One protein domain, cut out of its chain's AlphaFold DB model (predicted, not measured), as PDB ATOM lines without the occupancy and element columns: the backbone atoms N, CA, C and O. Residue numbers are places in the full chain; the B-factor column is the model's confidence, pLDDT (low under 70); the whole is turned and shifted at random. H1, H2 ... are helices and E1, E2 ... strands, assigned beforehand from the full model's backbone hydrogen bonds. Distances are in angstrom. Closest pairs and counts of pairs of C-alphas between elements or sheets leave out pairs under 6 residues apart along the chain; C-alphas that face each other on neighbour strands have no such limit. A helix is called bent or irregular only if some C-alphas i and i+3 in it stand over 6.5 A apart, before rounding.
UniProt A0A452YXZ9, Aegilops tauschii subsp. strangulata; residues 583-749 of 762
ATOM      1  N   SER A 583     -58.791  19.909 -15.318       98.12
ATOM      2  CA  SER A 583     -59.587  21.135 -15.314       98.12
ATOM      3  C   SER A 583     -61.028  20.754 -14.972       98.12
ATOM      4  O   SER A 583     -61.696  20.133 -15.796       98.12
ATOM      5  N   VAL A 584     -61.488  21.042 -13.749       96.31
ATOM      6  CA  VAL A 584     -62.851  20.703 -13.284       96.31
ATOM      7  C   VAL A 584     -63.428  21.734 -12.310       96.31
ATOM      8  O   VAL A 584     -62.701  22.487 -11.664       96.31
ATOM      9  N   GLY A 585     -64.755  21.729 -12.164       92.81
ATOM     10  CA  GLY A 585     -65.483  22.572 -11.222       92.81
ATOM     11  C   GLY A 585     -66.851  22.001 -10.837       92.81
ATOM     12  O   GLY A 585     -67.246  20.901 -11.244       92.81
ATOM     13  N   GLN A 586     -67.618  22.797 -10.090       90.06
ATOM     14  CA  GLN A 586     -68.930  22.431  -9.542       90.06
ATOM     15  C   GLN A 586     -69.962  21.965 -10.591       90.06
ATOM     16  O   GLN A 586     -70.837  21.168 -10.251       90.06
ATOM     17  N   TRP A 587     -69.875  22.410 -11.854       91.31
ATOM     18  CA  TRP A 587     -70.769  21.936 -12.925       91.31
ATOM     19  C   TRP A 587     -70.292  20.636 -13.590       91.31
ATOM     20  O   TRP A 587     -71.116  19.867 -14.071       91.31
ATOM     21  N   SER A 588     -68.978  20.384 -13.645       92.75
ATOM     22  CA  SER A 588     -68.386  19.337 -14.493       92.75
ATOM     23  C   SER A 588     -67.979  18.066 -13.743       92.75
ATOM     24  O   SER A 588     -67.965  16.984 -14.335       92.75
ATOM     25  N   ALA A 589     -67.671  18.182 -12.449       92.06
ATOM     26  CA  ALA A 589     -67.389  17.059 -11.550       92.06
ATOM     27  C   ALA A 589     -68.039  17.205 -10.159       92.06
ATOM     28  O   ALA A 589     -67.913  16.307  -9.322       92.06
ATOM     29  N   GLY A 590     -68.739  18.317  -9.910       88.88
ATOM     30  CA  GLY A 590     -69.375  18.603  -8.624       88.88
ATOM     31  C   GLY A 590     -68.417  19.022  -7.518       88.88
ATOM     32  O   GLY A 590     -68.798  18.887  -6.358       88.88
ATOM     33  N   THR A 591     -67.204  19.465  -7.859       89.00
ATOM     34  CA  THR A 591     -66.149  19.794  -6.893       89.00
ATOM     35  C   THR A 591     -66.441  21.085  -6.129       89.00
ATOM     36  O   THR A 591     -66.887  22.071  -6.719       89.00
ATOM     37  N   THR A 592     -66.136  21.112  -4.825       84.94
ATOM     38  CA  THR A 592     -66.369  22.292  -3.960       84.94
ATOM     39  C   THR A 592     -65.595  23.527  -4.432       84.94
ATOM     40  O   THR A 592     -66.058  24.653  -4.259       84.94
ATOM     41  N   GLN A 593     -64.419  23.323  -5.029       87.50
ATOM     42  CA  GLN A 593     -63.591  24.372  -5.621       87.50
ATOM     43  C   GLN A 593     -63.280  24.047  -7.087       87.50
ATOM     44  O   GLN A 593     -63.450  22.913  -7.546       87.50
ATOM     45  N   ILE A 594     -62.847  25.063  -7.831       92.62
ATOM     46  CA  ILE A 594     -62.363  24.912  -9.206       92.62
ATOM     47  C   ILE A 594     -60.933  24.373  -9.148       92.62
ATOM     48  O   ILE A 594     -60.066  24.986  -8.529       92.62
ATOM     49  N   GLU A 595     -60.677  23.258  -9.824       95.12
ATOM     50  CA  GLU A 595     -59.328  22.741 -10.022       95.12
ATOM     51  C   GLU A 595     -58.832  23.161 -11.409       95.12
ATOM     52  O   GLU A 595     -59.396  22.759 -12.427       95.12
ATOM     53  N   GLY A 596     -57.781  23.983 -11.441       96.31
ATOM     54  CA  GLY A 596     -57.060  24.402 -12.649       96.31
ATOM     55  C   GLY A 596     -55.646  23.819 -12.706       96.31
ATOM     56  O   GLY A 596     -54.708  24.507 -13.111       96.31
ATOM     57  N   SER A 597     -55.456  22.578 -12.239       98.06
ATOM     58  CA  SER A 597     -54.120  22.003 -12.023       98.06
ATOM     59  C   SER A 597     -53.320  21.835 -13.324       98.06
ATOM     60  O   SER A 597     -52.091  21.897 -13.295       98.06
ATOM     61  N   ILE A 598     -53.997  21.763 -14.479       98.69
ATOM     62  CA  ILE A 598     -53.367  21.834 -15.808       98.69
ATOM     63  C   ILE A 598     -52.725  23.205 -16.076       98.69
ATOM     64  O   ILE A 598     -51.571  23.261 -16.498       98.69
ATOM     65  N   HIS A 599     -53.423  24.319 -15.824       98.62
ATOM     66  CA  HIS A 599     -52.865  25.662 -16.053       98.62
ATOM     67  C   HIS A 599     -51.670  25.938 -15.139       98.62
ATOM     68  O   HIS A 599     -50.638  26.420 -15.606       98.62
ATOM     69  N   ASN A 600     -51.775  25.538 -13.872       98.50
ATOM     70  CA  ASN A 600     -50.683  25.632 -12.905       98.50
ATOM     71  C   ASN A 600     -49.456  24.800 -13.325       98.50
ATOM     72  O   ASN A 600     -48.322  25.237 -13.112       98.50
ATOM     73  N   ALA A 601     -49.667  23.630 -13.941       98.69
ATOM     74  CA  ALA A 601     -48.593  22.818 -14.507       98.69
ATOM     75  C   ALA A 601     -47.926  23.513 -15.704       98.69
ATOM     76  O   ALA A 601     -46.716  23.722 -15.663       98.69
ATOM     77  N   TYR A 602     -48.694  23.952 -16.713       98.75
ATOM     78  CA  TYR A 602     -48.163  24.718 -17.854       98.75
ATOM     79  C   TYR A 602     -47.329  25.922 -17.390       98.75
ATOM     80  O   TYR A 602     -46.167  26.053 -17.769       98.75
ATOM     81  N   PHE A 603     -47.893  26.770 -16.525       98.50
ATOM     82  CA  PHE A 603     -47.234  27.983 -16.042       98.50
ATOM     83  C   PHE A 603     -45.929  27.671 -15.293       98.50
ATOM     84  O   PHE A 603     -44.862  28.173 -15.648       98.50
ATOM     85  N   SER A 604     -45.996  26.799 -14.280       98.44
ATOM     86  CA  SER A 604     -44.851  26.532 -13.405       98.44
ATOM     87  C   SER A 604     -43.742  25.726 -14.084       98.44
ATOM     88  O   SER A 604     -42.586  25.857 -13.690       98.44
ATOM     89  N   LEU A 605     -44.064  24.894 -15.079       98.62
ATOM     90  CA  LEU A 605     -43.061  24.146 -15.836       98.62
ATOM     91  C   LEU A 605     -42.347  25.040 -16.864       98.62
ATOM     92  O   LEU A 605     -41.121  25.001 -16.935       98.62
ATOM     93  N   ILE A 606     -43.068  25.911 -17.583       98.81
ATOM     94  CA  ILE A 606     -42.457  26.869 -18.524       98.81
ATOM     95  C   ILE A 606     -41.545  27.865 -17.789       98.81
ATOM     96  O   ILE A 606     -40.425  28.116 -18.236       98.81
ATOM     97  N   GLU A 607     -41.956  28.383 -16.623       98.06
ATOM     98  CA  GLU A 607     -41.070  29.217 -15.792       98.06
ATOM     99  C   GLU A 607     -39.825  28.450 -15.294       98.06
ATOM    100  O   GLU A 607     -38.816  29.080 -14.971       98.06
ATOM    101  N   LYS A 608     -39.833  27.112 -15.250       98.12
ATOM    102  CA  LYS A 608     -38.706  26.289 -14.765       98.12
ATOM    103  C   LYS A 608     -37.783  25.738 -15.851       98.12
ATOM    104  O   LYS A 608     -36.671  25.368 -15.499       98.12
ATOM    105  N   ALA A 609     -38.191  25.743 -17.120       98.50
ATOM    106  CA  ALA A 609     -37.391  25.223 -18.232       98.50
ATOM    107  C   ALA A 609     -35.961  25.807 -18.276       98.50
ATOM    108  O   ALA A 609     -35.747  26.976 -17.932       98.50
ATOM    109  N   GLU A 610     -34.980  25.063 -18.775       98.25
ATOM    110  CA  GLU A 610     -33.560  25.448 -18.816       98.25
ATOM    111  C   GLU A 610     -33.044  25.682 -20.244       98.25
ATOM    112  O   GLU A 610     -32.310  26.649 -20.469       98.25
ATOM    113  N   HIS A 611     -33.506  24.894 -21.215       98.19
ATOM    114  CA  HIS A 611     -32.996  24.834 -22.585       98.19
ATOM    115  C   HIS A 611     -34.082  25.044 -23.645       98.19
ATOM    116  O   HIS A 611     -33.887  25.861 -24.545       98.19
ATOM    117  N   PHE A 612     -35.234  24.375 -23.559       98.50
ATOM    118  CA  PHE A 612     -36.318  24.595 -24.520       98.50
ATOM    119  C   PHE A 612     -37.707  24.183 -24.020       98.50
ATOM    120  O   PHE A 612     -37.869  23.412 -23.077       98.50
ATOM    121  N   VAL A 613     -38.718  24.710 -24.708       98.75
ATOM    122  CA  VAL A 613     -40.121  24.314 -24.606       98.75
ATOM    123  C   VAL A 613     -40.637  24.058 -26.022       98.75
ATOM    124  O   VAL A 613     -40.634  24.963 -26.856       98.75
ATOM    125  N   TYR A 614     -41.084  22.838 -26.297       98.94
ATOM    126  CA  TYR A 614     -41.762  22.461 -27.538       98.94
ATOM    127  C   TYR A 614     -43.244  22.241 -27.237       98.94
ATOM    128  O   TYR A 614     -43.578  21.534 -26.290       98.94
ATOM    129  N   ILE A 615     -44.134  22.868 -28.002       98.88
ATOM    130  CA  ILE A 615     -45.586  22.808 -27.818       98.88
ATOM    131  C   ILE A 615     -46.232  22.422 -29.141       98.88
ATOM    132  O   ILE A 615     -46.035  23.112 -30.137       98.88
ATOM    133  N   GLU A 616     -47.093  21.411 -29.116       98.81
ATOM    134  CA  GLU A 616     -48.100  21.205 -30.156       98.81
ATOM    135  C   GLU A 616     -49.475  21.514 -29.571       98.81
ATOM    136  O   GLU A 616     -49.843  20.988 -28.511       98.81
ATOM    137  N   ASN A 617     -50.254  22.373 -30.231       98.75
ATOM    138  CA  ASN A 617     -51.597  22.664 -29.750       98.75
ATOM    139  C   ASN A 617     -52.604  23.021 -30.844       98.75
ATOM    140  O   ASN A 617     -52.341  23.852 -31.708       98.75
ATOM    141  N   GLN A 618     -53.821  22.488 -30.721       98.38
ATOM    142  CA  GLN A 618     -54.961  22.854 -31.569       98.38
ATOM    143  C   GLN A 618     -55.284  24.362 -31.546       98.38
ATOM    144  O   GLN A 618     -55.782  24.898 -32.537       98.38
ATOM    145  N   PHE A 619     -55.034  25.047 -30.422       98.19
ATOM    146  CA  PHE A 619     -55.238  26.493 -30.283       98.19
ATOM    147  C   PHE A 619     -54.131  27.122 -29.438       98.19
ATOM    148  O   PHE A 619     -53.747  26.566 -28.412       98.19
ATOM    149  N   PHE A 620     -53.693  28.326 -29.807       98.50
ATOM    150  CA  PHE A 620     -52.747  29.118 -29.018       98.50
ATOM    151  C   PHE A 620     -53.347  30.492 -28.684       98.50
ATOM    152  O   PHE A 620     -53.145  31.476 -29.394       98.50
ATOM    153  N   ILE A 621     -54.158  30.531 -27.620       98.62
ATOM    154  CA  ILE A 621     -54.937  31.695 -27.172       98.62
ATOM    155  C   ILE A 621     -54.666  31.950 -25.682       98.62
ATOM    156  O   ILE A 621     -55.187  31.261 -24.800       98.62
ATOM    157  N   SER A 622     -53.841  32.946 -25.375       98.62
ATOM    158  CA  SER A 622     -53.353  33.203 -24.015       98.62
ATOM    159  C   SER A 622     -53.037  34.690 -23.810       98.62
ATOM    160  O   SER A 622     -52.855  35.415 -24.783       98.62
ATOM    161  N   GLY A 623     -53.021  35.159 -22.558       97.62
ATOM    162  CA  GLY A 623     -52.796  36.568 -22.217       97.62
ATOM    163  C   GLY A 623     -51.545  36.780 -21.362       97.62
ATOM    164  O   GLY A 623     -51.163  35.905 -20.576       97.62
ATOM    165  N   LEU A 624     -50.931  37.957 -21.497       97.19
ATOM    166  CA  LEU A 624     -49.897  38.455 -20.582       97.19
ATOM    167  C   LEU A 624     -50.514  38.929 -19.253       97.19
ATOM    168  O   LEU A 624     -51.738  38.993 -19.092       97.19
ATOM    169  N   SER A 625     -49.673  39.272 -18.278       94.25
ATOM    170  CA  SER A 625     -50.112  40.014 -17.092       94.25
ATOM    171  C   SER A 625     -50.788  41.332 -17.500       94.25
ATOM    172  O   SER A 625     -50.294  42.040 -18.371       94.25
ATOM    173  N   GLY A 626     -51.932  41.649 -16.886       90.69
ATOM    174  CA  GLY A 626     -52.779  42.791 -17.266       90.69
ATOM    175  C   GLY A 626     -53.846  42.505 -18.336       90.69
ATOM    176  O   GLY A 626     -54.711  43.347 -18.549       90.69
ATOM    177  N   ASP A 627     -53.860  41.329 -18.979       94.31
ATOM    178  CA  ASP A 627     -54.933  40.976 -19.922       94.31
ATOM    179  C   ASP A 627     -56.198  40.493 -19.186       94.31
ATOM    180  O   ASP A 627     -56.297  39.330 -18.784       94.31
ATOM    181  N   ASP A 628     -57.184  41.375 -19.020       92.25
ATOM    182  CA  ASP A 628     -58.488  41.039 -18.422       92.25
ATOM    183  C   ASP A 628     -59.384  40.172 -19.328       92.25
ATOM    184  O   ASP A 628     -60.330  39.534 -18.847       92.25
ATOM    185  N   THR A 629     -59.101  40.140 -20.637       95.38
ATOM    186  CA  THR A 629     -59.935  39.467 -21.648       95.38
ATOM    187  C   THR A 629     -59.632  37.974 -21.719       95.38
ATOM    188  O   THR A 629     -60.549  37.153 -21.719       95.38
ATOM    189  N   ILE A 630     -58.344  37.620 -21.764       96.75
ATOM    190  CA  ILE A 630     -57.862  36.234 -21.764       96.75
ATOM    191  C   ILE A 630     -57.152  35.990 -20.438       96.75
ATOM    192  O   ILE A 630     -56.126  36.611 -20.166       96.75
ATOM    193  N   LYS A 631     -57.685  35.100 -19.597       97.50
ATOM    194  CA  LYS A 631     -57.269  34.987 -18.187       97.50
ATOM    195  C   LYS A 631     -56.188  33.939 -17.934       97.50
ATOM    196  O   LYS A 631     -55.500  34.017 -16.919       97.50
ATOM    197  N   ASN A 632     -56.007  32.974 -18.835       98.38
ATOM    198  CA  ASN A 632     -54.887  32.039 -18.744       98.38
ATOM    199  C   ASN A 632     -53.546  32.733 -19.073       98.38
ATOM    200  O   ASN A 632     -53.489  33.693 -19.842       98.38
ATOM    201  N   ARG A 633     -52.462  32.238 -18.466       98.38
ATOM    202  CA  ARG A 633     -51.147  32.914 -18.390       98.38
ATOM    203  C   ARG A 633     -49.991  32.112 -19.008       98.38
ATOM    204  O   ARG A 633     -48.839  32.291 -18.632       98.38
ATOM    205  N   VAL A 634     -50.279  31.208 -19.945       98.62
ATOM    206  CA  VAL A 634     -49.238  30.439 -20.662       98.62
ATOM    207  C   VAL A 634     -48.314  31.377 -21.457       98.62
ATOM    208  O   VAL A 634     -47.098  31.189 -21.446       98.62
ATOM    209  N   LEU A 635     -48.867  32.439 -22.058       98.44
ATOM    210  CA  LEU A 635     -48.097  33.477 -22.752       98.44
ATOM    211  C   LEU A 635     -47.150  34.231 -21.811       98.44
ATOM    212  O   LEU A 635     -45.982  34.416 -22.135       98.44
ATOM    213  N   GLU A 636     -47.648  34.619 -20.635       98.62
ATOM    214  CA  GLU A 636     -46.878  35.294 -19.584       98.62
ATOM    215  C   GLU A 636     -45.676  34.446 -19.137       98.62
ATOM    216  O   GLU A 636     -44.565  34.962 -19.025       98.62
ATOM    217  N   ALA A 637     -45.865  33.136 -18.938       98.75
ATOM    218  CA  ALA A 637     -44.773  32.228 -18.581       98.75
ATOM    219  C   ALA A 637     -43.704  32.151 -19.687       98.75
ATOM    220  O   ALA A 637     -42.512  32.255 -19.393       98.75
ATOM    221  N   LEU A 638     -44.112  32.028 -20.959       98.81
ATOM    222  CA  LEU A 638     -43.194  32.027 -22.107       98.81
ATOM    223  C   LEU A 638     -42.429  33.353 -22.218       98.81
ATOM    224  O   LEU A 638     -41.206  33.348 -22.334       98.81
ATOM    225  N   TYR A 639     -43.129  34.484 -22.120       98.69
ATOM    226  CA  TYR A 639     -42.552  35.828 -22.178       98.69
ATOM    227  C   TYR A 639     -41.503  36.048 -21.075       98.69
ATOM    228  O   TYR A 639     -40.345  36.364 -21.364       98.69
ATOM    229  N   ARG A 640     -41.855  35.762 -19.812       98.56
ATOM    230  CA  ARG A 640     -40.917  35.792 -18.675       98.56
ATOM    231  C   ARG A 640     -39.713  34.889 -18.895       98.56
ATOM    232  O   ARG A 640     -38.585  35.284 -18.582       98.56
ATOM    233  N   ARG A 641     -39.941  33.679 -19.413       98.69
ATOM    234  CA  ARG A 641     -38.893  32.680 -19.616       98.69
ATOM    235  C   ARG A 641     -37.909  33.087 -20.710       98.69
ATOM    236  O   ARG A 641     -36.704  32.893 -20.528       98.69
ATOM    237  N   ILE A 642     -38.395  33.683 -21.796       98.69
ATOM    238  CA  ILE A 642     -37.571  34.234 -22.877       98.69
ATOM    239  C   ILE A 642     -36.760  35.430 -22.367       98.69
ATOM    240  O   ILE A 642     -35.540  35.450 -22.518       98.69
ATOM    241  N   LEU A 643     -37.386  36.376 -21.658       98.44
ATOM    242  CA  LEU A 643     -36.654  37.505 -21.077       98.44
ATOM    243  C   LEU A 643     -35.637  37.071 -20.008       98.44
ATOM    244  O   LEU A 643     -34.603  37.721 -19.858       98.44
ATOM    245  N   ARG A 644     -35.866  35.962 -19.285       98.50
ATOM    246  CA  ARG A 644     -34.830  35.358 -18.427       98.50
ATOM    247  C   ARG A 644     -33.630  34.878 -19.247       98.50
ATOM    248  O   ARG A 644     -32.502  35.138 -18.843       98.50
ATOM    249  N   ALA A 645     -33.862  34.236 -20.393       98.38
ATOM    250  CA  ALA A 645     -32.796  33.752 -21.269       98.38
ATOM    251  C   ALA A 645     -31.894  34.894 -21.770       98.38
ATOM    252  O   ALA A 645     -30.680  34.827 -21.587       98.38
ATOM    253  N   GLU A 646     -32.480  35.976 -22.300       97.88
ATOM    254  CA  GLU A 646     -31.709  37.131 -22.788       97.88
ATOM    255  C   GLU A 646     -31.018  37.900 -21.651       97.88
ATOM    256  O   GLU A 646     -29.924  38.422 -21.864       97.88
ATOM    257  N   ARG A 647     -31.578  37.957 -20.431       97.75
ATOM    258  CA  ARG A 647     -30.860  38.535 -19.275       97.75
ATOM    259  C   ARG A 647     -29.667  37.680 -18.846       97.75
ATOM    260  O   ARG A 647     -28.595  38.223 -18.617       97.75
ATOM    261  N   GLU A 648     -29.840  36.362 -18.769       97.88
ATOM    262  CA  GLU A 648     -28.791  35.416 -18.353       97.88
ATOM    263  C   GLU A 648     -27.811  35.046 -19.484       97.88
ATOM    264  O   GLU A 648     -26.877  34.283 -19.250       97.88
ATOM    265  N   LYS A 649     -28.032  35.548 -20.710       96.94
ATOM    266  CA  LYS A 649     -27.307  35.186 -21.947       96.94
ATOM    267  C   LYS A 649     -27.239  33.670 -22.197       96.94
ATOM    268  O   LYS A 649     -26.288  33.163 -22.790       96.94
ATOM    269  N   LYS A 650     -28.277  32.940 -21.776       96.25
ATOM    270  CA  LYS A 650     -28.414  31.491 -21.987       96.25
ATOM    271  C   LYS A 650     -29.197  31.205 -23.264       96.25
ATOM    272  O   LYS A 650     -30.219  31.834 -23.523       96.25
ATOM    273  N   ARG A 651     -28.767  30.187 -24.016       96.50
ATOM    274  CA  ARG A 651     -29.542  29.638 -25.139       96.50
ATOM    275  C   ARG A 651     -30.883  29.114 -24.614       96.50
ATOM    276  O   ARG A 651     -30.903  28.335 -23.664       96.50
ATOM    277  N   PHE A 652     -31.982  29.540 -25.230       98.44
ATOM    278  CA  PHE A 652     -33.324  29.027 -24.962       98.44
ATOM    279  C   PHE A 652     -34.161  29.042 -26.243       98.44
ATOM    280  O   PHE A 652     -34.011  29.970 -27.038       98.44
ATOM    281  N   LYS A 653     -35.064  28.071 -26.432       98.50
ATOM    282  CA  LYS A 653     -36.024  28.084 -27.547       98.50
ATOM    283  C   LYS A 653     -37.442  27.717 -27.114       98.50
ATOM    284  O   LYS A 653     -37.647  26.730 -26.418       98.50
ATOM    285  N   ALA A 654     -38.425  28.473 -27.587       98.75
ATOM    286  CA  ALA A 654     -39.827  28.089 -27.634       98.75
ATOM    287  C   ALA A 654     -40.198  27.726 -29.083       98.75
ATOM    288  O   ALA A 654     -40.039  28.546 -29.990       98.75
ATOM    289  N   ILE A 655     -40.673  26.503 -29.307       98.88
ATOM    290  CA  ILE A 655     -41.134  26.007 -30.610       98.88
ATOM    291  C   ILE A 655     -42.618  25.695 -30.471       98.88
ATOM    292  O   ILE A 655     -43.000  24.920 -29.598       98.88
ATOM    293  N   ILE A 656     -43.460  26.324 -31.291       98.81
ATOM    294  CA  ILE A 656     -44.917  26.226 -31.179       98.81
ATOM    295  C   ILE A 656     -45.491  25.752 -32.514       98.81
ATOM    296  O   ILE A 656     -45.389  26.451 -33.520       98.81
ATOM    297  N   VAL A 657     -46.097  24.570 -32.516       98.88
ATOM    298  CA  VAL A 657     -46.730  23.934 -33.675       98.88
ATOM    299  C   VAL A 657     -48.249  23.992 -33.499       98.88
ATOM    300  O   VAL A 657     -48.790  23.552 -32.485       98.88
ATOM    301  N   ILE A 658     -48.937  24.582 -34.473       98.56
ATOM    302  CA  ILE A 658     -50.379  24.867 -34.446       98.56
ATOM    303  C   ILE A 658     -51.008  24.548 -35.812       98.56
ATOM    304  O   ILE A 658     -50.310  24.589 -36.829       98.56
ATOM    305  N   PRO A 659     -52.315  24.237 -35.895       97.69
ATOM    306  CA  PRO A 659     -52.964  24.037 -37.186       97.69
ATOM    307  C   PRO A 659     -52.982  25.351 -37.981       97.69
ATOM    308  O   PRO A 659     -53.224  26.424 -37.420       97.69
ATOM    309  N   LEU A 660     -52.755  25.264 -39.297       96.25
ATOM    310  CA  LEU A 660     -52.697  26.433 -40.184       96.25
ATOM    311  C   LEU A 660     -54.028  27.202 -40.208       96.25
ATOM    312  O   LEU A 660     -54.026  28.429 -40.287       96.25
ATOM    313  N   LEU A 661     -55.155  26.488 -40.117       93.31
ATOM    314  CA  LEU A 661     -56.507  27.029 -39.984       93.31
ATOM    315  C   LEU A 661     -57.347  26.203 -38.987       93.31
ATOM    316  O   LEU A 661     -57.243  24.973 -38.970       93.31
ATOM    317  N   PRO A 662     -58.239  26.838 -38.200       91.06
ATOM    318  CA  PRO A 662     -59.236  26.137 -37.390       91.06
ATOM    319  C   PRO A 662     -60.082  25.155 -38.220       91.06
ATOM    320  O   PRO A 662     -60.568  25.505 -39.293       91.06
ATOM    321  N   GLY A 663     -60.288  23.935 -37.713       83.00
ATOM    322  CA  GLY A 663     -60.993  22.850 -38.409       83.00
ATOM    323  C   GLY A 663     -62.522  22.945 -38.348       83.00
ATOM    324  O   GLY A 663     -63.156  22.001 -37.892       83.00
ATOM    325  N   PHE A 664     -63.092  24.075 -38.772       83.19
ATOM    326  CA  PHE A 664     -64.539  24.299 -38.903       83.19
ATOM    327  C   PHE A 664     -64.918  24.499 -40.377       83.19
ATOM    328  O   PHE A 664     -64.071  24.909 -41.172       83.19
ATOM    329  N   GLN A 665     -66.183  24.254 -40.726       82.19
ATOM    330  CA  GLN A 665     -66.682  24.363 -42.101       82.19
ATOM    331  C   GLN A 665     -66.584  25.797 -42.663       82.19
ATOM    332  O   GLN A 665     -66.950  26.761 -41.984       82.19
ATOM    333  N   GLY A 666     -66.121  25.917 -43.914       77.75
ATOM    334  CA  GLY A 666     -66.045  27.164 -44.685       77.75
ATOM    335  C   GLY A 666     -64.629  27.631 -45.066       77.75
ATOM    336  O   GLY A 666     -63.621  27.311 -44.427       77.75
ATOM    337  N   GLY A 667     -64.559  28.427 -46.134       78.56
ATOM    338  CA  GLY A 667     -63.424  29.283 -46.481       78.56
ATOM    339  C   GLY A 667     -63.351  30.527 -45.587       78.56
ATOM    340  O   GLY A 667     -64.344  30.942 -44.997       78.56
ATOM    341  N   ILE A 668     -62.171  31.146 -45.469       78.44
ATOM    342  CA  ILE A 668     -61.936  32.287 -44.554       78.44
ATOM    343  C   ILE A 668     -62.846  33.482 -44.885       78.44
ATOM    344  O   ILE A 668     -63.262  34.207 -43.978       78.44
ATOM    345  N   ASP A 669     -63.171  33.653 -46.164       81.19
ATOM    346  CA  ASP A 669     -63.944  34.769 -46.713       81.19
ATOM    347  C   ASP A 669     -65.462  34.493 -46.757       81.19
ATOM    348  O   ASP A 669     -66.254  35.409 -46.979       81.19
ATOM    349  N   ASP A 670     -65.897  33.259 -46.471       78.81
ATOM    350  CA  ASP A 670     -67.309  32.868 -46.516       78.81
ATOM    351  C   ASP A 670     -68.132  33.622 -45.468       78.81
ATOM    352  O   ASP A 670     -67.731  33.749 -44.305       78.81
ATOM    353  N   GLY A 671     -69.359  34.025 -45.810       67.00
ATOM    354  CA  GLY A 671     -70.275  34.660 -44.851       67.00
ATOM    355  C   GLY A 671     -70.439  33.852 -43.552       67.00
ATOM    356  O   GLY A 671     -70.400  34.424 -42.463       67.00
ATOM    357  N   GLY A 672     -70.505  32.518 -43.658       66.69
ATOM    358  CA  GLY A 672     -70.649  31.596 -42.526       66.69
ATOM    359  C   GLY A 672     -69.408  31.411 -41.640       66.69
ATOM    360  O   GLY A 672     -69.553  31.034 -40.479       66.69
ATOM    361  N   ALA A 673     -68.195  31.722 -42.113       76.94
ATOM    362  CA  ALA A 673     -66.938  31.405 -41.416       76.94
ATOM    363  C   ALA A 673     -66.592  32.342 -40.234       76.94
ATOM    364  O   ALA A 673     -65.425  32.555 -39.888       76.94
ATOM    365  N   ALA A 674     -67.608  32.895 -39.564       83.94
ATOM    366  CA  ALA A 674     -67.457  33.756 -38.393       83.94
ATOM    367  C   ALA A 674     -66.662  33.072 -37.263       83.94
ATOM    368  O   ALA A 674     -65.791  33.701 -36.665       83.94
ATOM    369  N   SER A 675     -66.894  31.776 -37.023       85.38
ATOM    370  CA  SER A 675     -66.167  30.973 -36.026       85.38
ATOM    371  C   SER A 675     -64.669  30.859 -36.342       85.38
ATOM    372  O   SER A 675     -63.835  31.040 -35.454       85.38
ATOM    373  N   VAL A 676     -64.320  30.623 -37.614       88.44
ATOM    374  CA  VAL A 676     -62.928  30.549 -38.094       88.44
ATOM    375  C   VAL A 676     -62.238  31.898 -37.888       88.44
ATOM    376  O   VAL A 676     -61.204  31.968 -37.219       88.44
ATOM    377  N   ARG A 677     -62.854  32.990 -38.368       91.38
ATOM    378  CA  ARG A 677     -62.329  34.358 -38.220       91.38
ATOM    379  C   ARG A 677     -62.176  34.778 -36.755       91.38
ATOM    380  O   ARG A 677     -61.165  35.385 -36.406       91.38
ATOM    381  N   ALA A 678     -63.124  34.425 -35.884       92.31
ATOM    382  CA  ALA A 678     -63.055  34.727 -34.454       92.31
ATOM    383  C   ALA A 678     -61.885  34.009 -33.761       92.31
ATOM    384  O   ALA A 678     -61.133  34.636 -33.016       92.31
ATOM    385  N   ILE A 679     -61.679  32.716 -34.033       93.69
ATOM    386  CA  ILE A 679     -60.551  31.958 -33.469       93.69
ATOM    387  C   ILE A 679     -59.217  32.504 -33.996       93.69
ATOM    388  O   ILE A 679     -58.300  32.743 -33.208       93.69
ATOM    389  N   MET A 680     -59.122  32.778 -35.302       94.88
ATOM    390  CA  MET A 680     -57.930  33.384 -35.907       94.88
ATOM    391  C   MET A 680     -57.620  34.765 -35.313       94.88
ATOM    392  O   MET A 680     -56.454  35.056 -35.057       94.88
ATOM    393  N   HIS A 681     -58.628  35.599 -35.029       95.88
ATOM    394  CA  HIS A 681     -58.437  36.882 -34.345       95.88
ATOM    395  C   HIS A 681     -57.747  36.703 -32.984       95.88
ATOM    396  O   HIS A 681     -56.709  37.320 -32.740       95.88
ATOM    397  N   TRP A 682     -58.271  35.832 -32.114       97.56
ATOM    398  CA  TRP A 682     -57.704  35.610 -30.778       97.56
ATOM    399  C   TRP A 682     -56.311  34.965 -30.814       97.56
ATOM    400  O   TRP A 682     -55.443  35.329 -30.016       97.56
ATOM    401  N   GLN A 683     -56.068  34.061 -31.765       97.50
ATOM    402  CA  GLN A 683     -54.759  33.439 -31.968       97.50
ATOM    403  C   GLN A 683     -53.726  34.459 -32.469       97.50
ATOM    404  O   GLN A 683     -52.659  34.599 -31.875       97.50
ATOM    405  N   TYR A 684     -54.050  35.278 -33.475       98.06
ATOM    406  CA  TYR A 684     -53.140  36.341 -33.915       98.06
ATOM    407  C   TYR A 684     -52.948  37.446 -32.863       98.06
ATOM    408  O   TYR A 684     -51.839  37.964 -32.759       98.06
ATOM    409  N   ARG A 685     -53.961  37.779 -32.046       97.81
ATOM    410  CA  ARG A 685     -53.819  38.697 -30.894       97.81
ATOM    411  C   ARG A 685     -52.853  38.151 -29.836       97.81
ATOM    412  O   ARG A 685     -52.152  38.925 -29.202       97.81
ATOM    413  N   THR A 686     -52.800  36.832 -29.663       98.44
ATOM    414  CA  THR A 686     -51.837  36.157 -28.774       98.44
ATOM    415  C   THR A 686     -50.421  36.195 -29.366       98.44
ATOM    416  O   THR A 686     -49.452  36.465 -28.658       98.44
ATOM    417  N   ILE A 687     -50.291  35.961 -30.677       98.38
ATOM    418  CA  ILE A 687     -48.998  35.792 -31.357       98.38
ATOM    419  C   ILE A 687     -48.341  37.132 -31.731       98.38
ATOM    420  O   ILE A 687     -47.230  37.403 -31.282       98.38
ATOM    421  N   CYS A 688     -48.997  37.974 -32.544       97.69
ATOM    422  CA  CYS A 688     -48.341  39.111 -33.216       97.69
ATOM    423  C   CYS A 688     -49.189  40.374 -33.473       97.69
ATOM    424  O   CYS A 688     -48.698  41.288 -34.131       97.69
ATOM    425  N   ARG A 689     -50.464  40.440 -33.062       96.81
ATOM    426  CA  ARG A 689     -51.348  41.586 -33.363       96.81
ATOM    427  C   ARG A 689     -51.735  42.367 -32.108       96.81
ATOM    428  O   ARG A 689     -52.578  41.928 -31.329       96.81
ATOM    429  N   GLY A 690     -51.174  43.567 -31.979       94.00
ATOM    430  CA  GLY A 690     -51.497  44.526 -30.921       94.00
ATOM    431  C   GLY A 690     -50.680  44.349 -29.630       94.00
ATOM    432  O   GLY A 690     -49.885  43.411 -29.513       94.00
ATOM    433  N   PRO A 691     -50.885  45.241 -28.642       93.75
ATOM    434  CA  PRO A 691     -50.003  45.394 -27.477       93.75
ATOM    435  C   PRO A 691     -50.055  44.231 -26.475       93.75
ATOM    436  O   PRO A 691     -49.200  44.145 -25.607       93.75
ATOM    437  N   ASN A 692     -51.018  43.312 -26.597       94.06
ATOM    438  CA  ASN A 692     -51.108  42.109 -25.757       94.06
ATOM    439  C   ASN A 692     -50.433  40.873 -26.388       94.06
ATOM    440  O   ASN A 692     -50.546  39.774 -25.849       94.06
ATOM    441  N   SER A 693     -49.773  41.031 -27.542       97.69
ATOM    442  CA  SER A 693     -49.159  39.924 -28.282       97.69
ATOM    443  C   SER A 693     -47.701  39.680 -27.883       97.69
ATOM    444  O   SER A 693     -46.955  40.626 -27.612       97.69
ATOM    445  N   ILE A 694     -47.273  38.411 -27.859       98.25
ATOM    446  CA  ILE A 694     -45.927  38.052 -27.381       98.25
ATOM    447  C   ILE A 694     -44.813  38.574 -28.287       98.25
ATOM    448  O   ILE A 694     -43.799  39.033 -27.770       98.25
ATOM    449  N   LEU A 695     -44.986  38.559 -29.615       97.94
ATOM    450  CA  LEU A 695     -43.943  39.066 -30.511       97.94
ATOM    451  C   LEU A 695     -43.772  40.583 -30.389       97.94
ATOM    452  O   LEU A 695     -42.632  41.027 -30.340       97.94
ATOM    453  N   GLN A 696     -44.851  41.363 -30.239       96.69
ATOM    454  CA  GLN A 696     -44.744  42.810 -30.000       96.69
ATOM    455  C   GLN A 696     -43.949  43.094 -28.716       96.69
ATOM    456  O   GLN A 696     -42.906  43.738 -28.770       96.69
ATOM    457  N   ASN A 697     -44.367  42.506 -27.588       97.81
ATOM    458  CA  ASN A 697     -43.717  42.712 -26.289       97.81
ATOM    459  C   ASN A 697     -42.255  42.228 -26.263       97.81
ATOM    460  O   ASN A 697     -41.438  42.771 -25.524       97.81
ATOM    461  N   LEU A 698     -41.895  41.213 -27.059       98.25
ATOM    462  CA  LEU A 698     -40.497  40.812 -27.220       98.25
ATOM    463  C   LEU A 698     -39.717  41.782 -28.119       98.25
ATOM    464  O   LEU A 698     -38.604  42.151 -27.753       98.25
ATOM    465  N   TYR A 699     -40.266  42.236 -29.249       97.75
ATOM    466  CA  TYR A 699     -39.586  43.216 -30.105       97.75
ATOM    467  C   TYR A 699     -39.330  44.540 -29.370       97.75
ATOM    468  O   TYR A 699     -38.229  45.076 -29.485       97.75
ATOM    469  N   ASP A 700     -40.281  45.004 -28.557       96.94
ATOM    470  CA  ASP A 700     -40.176  46.249 -27.782       96.94
ATOM    471  C   ASP A 700     -39.048  46.219 -26.726       96.94
ATOM    472  O   ASP A 700     -38.564  47.270 -26.306       96.94
ATOM    473  N   VAL A 701     -38.602  45.025 -26.301       97.31
ATOM    474  CA  VAL A 701     -37.581  44.842 -25.246       97.31
ATOM    475  C   VAL A 701     -36.250  44.294 -25.780       97.31
ATOM    476  O   VAL A 701     -35.193  44.661 -25.270       97.31
ATOM    477  N   ILE A 702     -36.272  43.400 -26.778       97.50
ATOM    478  CA  ILE A 702     -35.077  42.689 -27.283       97.50
ATOM    479  C   ILE A 702     -34.885  42.771 -28.808       97.50
ATOM    480  O   ILE A 702     -33.900  42.241 -29.329       97.50
ATOM    481  N   GLY A 703     -35.784  43.445 -29.533       96.56
ATOM    482  CA  GLY A 703     -35.729  43.580 -30.989       96.56
ATOM    483  C   GLY A 703     -35.816  42.242 -31.732       96.56
ATOM    484  O   GLY A 703     -36.346  41.254 -31.222       96.56
ATOM    485  N   LEU A 704     -35.264  42.196 -32.951       94.56
ATOM    486  CA  LEU A 704     -35.349  41.040 -33.864       94.56
ATOM    487  C   LEU A 704     -34.828  39.713 -33.272       94.56
ATOM    488  O   LEU A 704     -35.245  38.649 -33.730       94.56
ATOM    489  N   LYS A 705     -34.014  39.760 -32.205       94.69
ATOM    490  CA  LYS A 705     -33.597  38.588 -31.412       94.69
ATOM    491  C   LYS A 705     -34.760  37.745 -30.889       94.69
ATOM    492  O   LYS A 705     -34.566  36.586 -30.538       94.69
ATOM    493  N   ALA A 706     -35.980  38.284 -30.822       96.69
ATOM    494  CA  ALA A 706     -37.163  37.492 -30.488       96.69
ATOM    495  C   ALA A 706     -37.283  36.225 -31.362       96.69
ATOM    496  O   ALA A 706     -37.640  35.168 -30.843       96.69
ATOM    497  N   HIS A 707     -36.892  36.284 -32.642       95.12
ATOM    498  CA  HIS A 707     -36.864  35.116 -33.530       95.12
ATOM    499  C   HIS A 707     -35.873  34.029 -33.091       95.12
ATOM    500  O   HIS A 707     -36.153  32.843 -33.288       95.12
ATOM    501  N   ASP A 708     -34.759  34.388 -32.445       96.19
ATOM    502  CA  ASP A 708     -33.810  33.419 -31.886       96.19
ATOM    503  C   ASP A 708     -34.484  32.591 -30.786       96.19
ATOM    504  O   ASP A 708     -34.312  31.372 -30.741       96.19
ATOM    505  N   TYR A 709     -35.340  33.225 -29.979       98.38
ATOM    506  CA  TYR A 709     -35.982  32.619 -28.812       98.38
ATOM    507  C   TYR A 709     -37.346  31.966 -29.061       98.38
ATOM    508  O   TYR A 709     -37.680  31.039 -28.328       98.38
ATOM    509  N   ILE A 710     -38.144  32.393 -30.046       98.50
ATOM    510  CA  ILE A 710     -39.482  31.823 -30.300       98.50
ATOM    511  C   ILE A 710     -39.775  31.653 -31.797       98.50
ATOM    512  O   ILE A 710     -39.448  32.518 -32.608       98.50
ATOM    513  N   SER A 711     -40.382  30.526 -32.181       98.12
ATOM    514  CA  SER A 711     -40.857  30.280 -33.551       98.12
ATOM    515  C   SER A 711     -42.197  29.536 -33.589       98.12
ATOM    516  O   SER A 711     -42.497  28.712 -32.724       98.12
ATOM    517  N   PHE A 712     -43.004  29.860 -34.604       98.50
ATOM    518  CA  PHE A 712     -44.354  29.337 -34.822       98.50
ATOM    519  C   PHE A 712     -44.418  28.596 -36.159       98.50
ATOM    520  O   PHE A 712     -43.957  29.125 -37.169       98.50
ATOM    521  N   HIS A 713     -45.014  27.405 -36.161       98.50
ATOM    522  CA  HIS A 713     -45.066  26.484 -37.300       98.50
ATOM    523  C   HIS A 713     -46.459  25.872 -37.450       98.50
ATOM    524  O   HIS A 713     -47.249  25.863 -36.506       98.50
ATOM    525  N   GLY A 714     -46.739  25.300 -38.618       98.00
ATOM    526  CA  GLY A 714     -47.924  24.480 -38.852       98.00
ATOM    527  C   GLY A 714     -47.689  23.489 -39.986       98.00
ATOM    528  O   GLY A 714     -46.846  23.720 -40.851       98.00
ATOM    529  N   LEU A 715     -48.406  22.368 -39.951       98.38
ATOM    530  CA  LEU A 715     -48.101  21.190 -40.766       98.38
ATOM    531  C   LEU A 715     -48.977  21.104 -42.033       98.38
ATOM    532  O   LEU A 715     -50.133  21.544 -42.057       98.38
ATOM    533  N   ARG A 716     -48.431  20.534 -43.116       97.69
ATOM    534  CA  ARG A 716     -49.088  20.436 -44.432       97.69
ATOM    535  C   ARG A 716     -48.624  19.205 -45.208       97.69
ATOM    536  O   ARG A 716     -47.429  18.991 -45.358       97.69
ATOM    537  N   ALA A 717     -49.582  18.465 -45.761       97.12
ATOM    538  CA  ALA A 717     -49.360  17.302 -46.617       97.12
ATOM    539  C   ALA A 717     -49.724  17.612 -48.080       97.12
ATOM    540  O   ALA A 717     -50.423  18.590 -48.380       97.12
ATOM    541  N   HIS A 718     -49.269  16.765 -49.001       96.38
ATOM    542  CA  HIS A 718     -49.639  16.806 -50.414       96.38
ATOM    543  C   HIS A 718     -49.694  15.392 -51.012       96.38
ATOM    544  O   HIS A 718     -49.189  14.445 -50.419       96.38
ATOM    545  N   GLY A 719     -50.344  15.241 -52.166       94.56
ATOM    546  CA  GLY A 719     -50.536  13.951 -52.835       94.56
ATOM    547  C   GLY A 719     -51.317  14.097 -54.141       94.56
ATOM    548  O   GLY A 719     -51.441  15.206 -54.661       94.56
ATOM    549  N   ARG A 720     -51.864  12.996 -54.670       93.25
ATOM    550  CA  ARG A 720     -52.758  12.983 -55.845       93.25
ATOM    551  C   ARG A 720     -54.072  12.280 -55.509       93.25
ATOM    552  O   ARG A 720     -54.052  11.294 -54.776       93.25
ATOM    553  N   LEU A 721     -55.191  12.789 -56.041       89.38
ATOM    554  CA  LEU A 721     -56.539  12.225 -55.817       89.38
ATOM    555  C   LEU A 721     -56.715  10.828 -56.430       89.38
ATOM    556  O   LEU A 721     -57.378   9.983 -55.838       89.38
ATOM    557  N   THR A 722     -56.082  10.582 -57.574       87.88
ATOM    558  CA  THR A 722     -56.008   9.284 -58.259       87.88
ATOM    559  C   THR A 722     -54.668   9.170 -58.988       87.88
ATOM    560  O   THR A 722     -53.973  10.178 -59.175       87.88
ATOM    561  N   ASP A 723     -54.336   7.983 -59.497       85.12
ATOM    562  CA  ASP A 723     -53.271   7.837 -60.493       85.12
ATOM    563  C   ASP A 723     -53.558   8.706 -61.725       85.12
ATOM    564  O   ASP A 723     -54.705   8.859 -62.150       85.12
ATOM    565  N   GLY A 724     -52.521   9.383 -62.231       85.31
ATOM    566  CA  GLY A 724     -52.640  10.428 -63.260       85.31
ATOM    567  C   GLY A 724     -53.424  11.688 -62.842       85.31
ATOM    568  O   GLY A 724     -53.426  12.673 -63.578       85.31
ATOM    569  N   GLY A 725     -54.055  11.689 -61.666       87.31
ATOM    570  CA  GLY A 725     -54.932  12.748 -61.181       87.31
ATOM    571  C   GLY A 725     -54.202  14.018 -60.724       87.31
ATOM    572  O   GLY A 725     -52.964  14.050 -60.622       87.31
ATOM    573  N   PRO A 726     -54.965  15.087 -60.426       92.62
ATOM    574  CA  PRO A 726     -54.413  16.367 -60.002       92.62
ATOM    575  C   PRO A 726     -53.665  16.246 -58.669       92.62
ATOM    576  O   PRO A 726     -54.042  15.472 -57.783       92.62
ATOM    577  N   VAL A 727     -52.609  17.049 -58.530       95.31
ATOM    578  CA  VAL A 727     -51.892  17.217 -57.260       95.31
ATOM    579  C   VAL A 727     -52.738  18.081 -56.327       95.31
ATOM    580  O   VAL A 727     -53.236  19.131 -56.728       95.31
ATOM    581  N   VAL A 728     -52.876  17.647 -55.078       95.50
ATOM    582  CA  VAL A 728     -53.641  18.325 -54.027       95.50
ATOM    583  C   VAL A 728     -52.796  18.513 -52.773       95.50
ATOM    584  O   VAL A 728     -51.837  17.778 -52.534       95.50
ATOM    585  N   THR A 729     -53.163  19.489 -51.944       95.94
ATOM    586  CA  THR A 729     -52.548  19.719 -50.633       95.94
ATOM    587  C   THR A 729     -53.602  20.040 -49.583       95.94
ATOM    588  O   THR A 729     -54.537  20.795 -49.834       95.94
ATOM    589  N   SER A 730     -53.423  19.494 -48.382       95.94
ATOM    590  CA  SER A 730     -54.261  19.769 -47.215       95.94
ATOM    591  C   SER A 730     -53.373  20.154 -46.033       95.94
ATOM    592  O   SER A 730     -52.199  19.778 -45.988       95.94
ATOM    593  N   GLN A 731     -53.904  20.914 -45.075       96.94
ATOM    594  CA  GLN A 731     -53.200  21.053 -43.799       96.94
ATOM    595  C   GLN A 731     -53.195  19.696 -43.093       96.94
ATOM    596  O   GLN A 731     -54.200  18.988 -43.137       96.94
ATOM    597  N   ILE A 732     -52.105  19.364 -42.410       98.44
ATOM    598  CA  ILE A 732     -52.157  18.326 -41.385       98.44
ATOM    599  C   ILE A 732     -52.700  19.031 -40.145       98.44
ATOM    600  O   ILE A 732     -52.127  20.015 -39.667       98.44
ATOM    601  N   TYR A 733     -53.867  18.607 -39.678       98.44
ATOM    602  CA  TYR A 733     -54.545  19.250 -38.569       98.44
ATOM    603  C   TYR A 733     -53.920  18.798 -37.257       98.44
ATOM    604  O   TYR A 733     -54.222  17.723 -36.746       98.44
ATOM    605  N   VAL A 734     -53.041  19.650 -36.732       98.62
ATOM    606  CA  VAL A 734     -52.429  19.519 -35.407       98.62
ATOM    607  C   VAL A 734     -53.540  19.605 -34.363       98.62
ATOM    608  O   VAL A 734     -53.969  20.691 -33.964       98.62
ATOM    609  N   HIS A 735     -54.044  18.446 -33.954       98.69
ATOM    610  CA  HIS A 735     -55.005  18.307 -32.875       98.69
ATOM    611  C   HIS A 735     -54.332  17.971 -31.543       98.69
ATOM    612  O   HIS A 735     -54.984  18.131 -30.514       98.69
ATOM    613  N   SER A 736     -53.046  17.611 -31.529       98.50
ATOM    614  CA  SER A 736     -52.233  17.429 -30.323       98.50
ATOM    615  C   SER A 736     -52.491  18.470 -29.226       98.50
ATOM    616  O   SER A 736     -52.815  19.634 -29.488       98.50
ATOM    617  N   LYS A 737     -52.298  18.060 -27.969       98.69
ATOM    618  CA  LYS A 737     -52.177  18.963 -26.815       98.69
ATOM    619  C   LYS A 737     -50.955  18.550 -25.990       98.69
ATOM    620  O   LYS A 737     -51.079  18.046 -24.872       98.69
ATOM    621  N   LEU A 738     -49.788  18.703 -26.611       98.69
ATOM    622  CA  LEU A 738     -48.485  18.263 -26.120       98.69
ATOM    623  C   LEU A 738     -47.641  19.470 -25.694       98.69
ATOM    624  O   LEU A 738     -47.609  20.493 -26.378       98.69
ATOM    625  N   MET A 739     -46.893  19.320 -24.605       98.81
ATOM    626  CA  MET A 739     -45.750  20.175 -24.293       98.81
ATOM    627  C   MET A 739     -44.574  19.327 -23.794       98.81
ATOM    628  O   MET A 739     -44.714  18.643 -22.783       98.81
ATOM    629  N   ILE A 740     -43.424  19.402 -24.466       98.75
ATOM    630  CA  ILE A 740     -42.144  18.805 -24.050       98.75
ATOM    631  C   ILE A 740     -41.236  19.921 -23.522       98.75
ATOM    632  O   ILE A 740     -41.200  21.021 -24.078       98.75
ATOM    633  N   ILE A 741     -40.512  19.649 -22.439       98.62
ATOM    634  CA  ILE A 741     -39.576  20.577 -21.801       98.62
ATOM    635  C   ILE A 741     -38.256  19.857 -21.524       98.62
ATOM    636  O   ILE A 741     -38.243  18.819 -20.853       98.62
ATOM    637  N   ASP A 742     -37.162  20.443 -22.021       98.25
ATOM    638  CA  ASP A 742     -35.765  20.045 -21.779       98.25
ATOM    639  C   ASP A 742     -35.466  18.539 -21.960       98.25
ATOM    640  O   ASP A 742     -34.657  17.986 -21.216       98.25
ATOM    641  N   ASP A 743     -36.171  17.864 -22.880       96.75
ATOM    642  CA  ASP A 743     -36.156  16.400 -23.100       96.75
ATOM    643  C   ASP A 743     -36.385  15.542 -21.834       96.75
ATOM    644  O   ASP A 743     -36.027  14.366 -21.769       96.75
ATOM    645  N   ARG A 744     -37.000  16.125 -20.798       95.88
ATOM    646  CA  ARG A 744     -37.144  15.525 -19.456       95.88
ATOM    647  C   ARG A 744     -38.581  15.448 -18.958       95.88
ATOM    648  O   ARG A 744     -38.876  14.644 -18.075       95.88
ATOM    649  N   ILE A 745     -39.468  16.313 -19.452       97.38
ATOM    650  CA  ILE A 745     -40.858  16.412 -18.990       97.38
ATOM    651  C   ILE A 745     -41.784  16.541 -20.196       97.38
ATOM    652  O   ILE A 745     -41.608  17.444 -21.007       97.38
ATOM    653  N   ALA A 746     -42.810  15.689 -20.260       97.31
ATOM    654  CA  ALA A 746     -43.918  15.812 -21.200       97.31
ATOM    655  C   ALA A 746     -45.239  16.060 -20.451       97.31
ATOM    656  O   ALA A 746     -45.523  15.417 -19.437       97.31
ATOM    657  N   LEU A 747     -46.059  16.973 -20.967       98.25
ATOM    658  CA  LEU A 747     -47.459  17.169 -20.595       98.25
ATOM    659  C   LEU A 747     -48.307  16.747 -21.800       98.25
ATOM    660  O   LEU A 747     -48.223  17.366 -22.855       98.25
ATOM    661  N   ILE A 748     -49.098  15.684 -21.633       98.38
ATOM    662  CA  ILE A 748     -49.996  15.112 -22.648       98.38
ATOM    663  C   ILE A 748     -51.410  15.076 -22.058       98.38
ATOM    664  O   ILE A 748     -51.587  14.737 -20.886       98.38
ATOM    665  N   GLY A 749     -52.428  15.425 -22.845       98.19
ATOM    666  CA  GLY A 749     -53.824  15.389 -22.408       98.19
ATOM    667  C   GLY A 749     -54.779  15.957 -23.453       98.19
ATOM    668  O   GLY A 749     -54.455  16.002 -24.632       98.19
TER     669      GLY A 749
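This is residues 583 to 749 of the 762 residues of a protein of Aegilops tauschii subsp. strangulata (UniProt A0A452YXZ9). A twisted five-stranded sheet has two helices side by side, H1 over one of its faces and H2 grazing it, while a long hairpin of E4 and E5 reaches away from the sheet as a two-stranded arm. H4, sharply kinked, stands beside the strands at the sheet's level and touches H2, H3 lies off the sheet, and the loop of residues 587 to 592 sticks out free. The printed part has 167 residues, with four named helices and seven named strands in the order H1 E1 H2 E2 H3 H4 E3 E4 E5 E6 E7; the class is mixed, helices and strands. The larger sheet runs E3 E2 E1 E6 E7 and is mixed, and the sheet of E4 and E5 is antiparallel. The whole is only just compact, close to loose, with a radius of gyration of the C-alphas of 18.2 A and spans of 56 by 46 by 34 A.

Near the first printed residue, residues 583 to 584 pair antiparallel with residues 595 to 596. H1, residues 597 to 606, touches H2, residues 634 to 648, at a shallow tilt of 18 degrees, the same way; the closest C-alphas are those of Phe 603 and Ala 637, 5.5 A apart. E1, residues 612 to 617, is parallel to E2, residues 653 to 657, with N 615 and O 655 2.8 A apart. E1, H2 and E2 form a strand-helix-strand unit, two parallel neighbour strands with a helix between them in the chain, and its crossover is right-handed. H2 only grazes the sheet, with its residues 638 to 645. H3, residues 674 to 687, is not on the sheet. It only just touches H4, residues 694 to 709, with 3 pairs of C-alphas within 8 A and only at the corner; the closest are those of Ile 687 and Ile 694, 5.5 A apart. H4 is irregular, with C-alphas 701 and 704 9.7 A apart, and has a kink of 129 degrees near residue 702. H4 touches H2, and the closest C-alphas are those of Ile 642 and Tyr 709, 6.4 A apart. H4 stands at the sheet's level, with a height over the sheet of 3.3 A from a local plane fitted to just 6 C-alphas. E3, residues 710 to 713, is parallel to E2, with N 713 and O 656 2.8 A apart. E2, H3, H4 and E3 form a second such unit, also with a right-handed crossover. E3 runs on into E4, residues 715 to 720, at 24 degrees. E4 and E5, residues 727 to 734, are an antiparallel hairpin, with N 717 and O 730 2.9 A apart. E5 runs on into E6, residues 737 to 741, at 70 degrees. E6 is antiparallel to E1, with N 740 and O 614 2.8 A apart, and forms a hairpin with E7, residues 745 to 748, where N 741 and O 745 are 2.8 A apart. H1 is on the sheet over E6, at a height over the sheet of 10.1 A. In H1, H2 and H3 every O i to N i+4 pair is within hydrogen-bond range; in H4 it is 6 of 12.

H1 begins at C-alpha 597, (-54.120, 22.003, -12.023). From first to last C-alpha, E1 measures 16.3 A, H2 21.2 A, H3 19.9 A, E4 17.8 A and E5 22.0 A. C-alpha 727, where E5 begins, is at (-51.892, 17.217, -57.260). E7 ends at C-alpha 748, (-49.996, 15.112, -22.648).

The C-alphas farthest apart are those of Thr 592 and Gly 724, 62.0 A. The printed part has no cut. The links E1 to H2 and E2 to H3 are long, with 16 residues each. The mean pLDDT of the printed part is 95.0, and residues 671 to 672 are under 70.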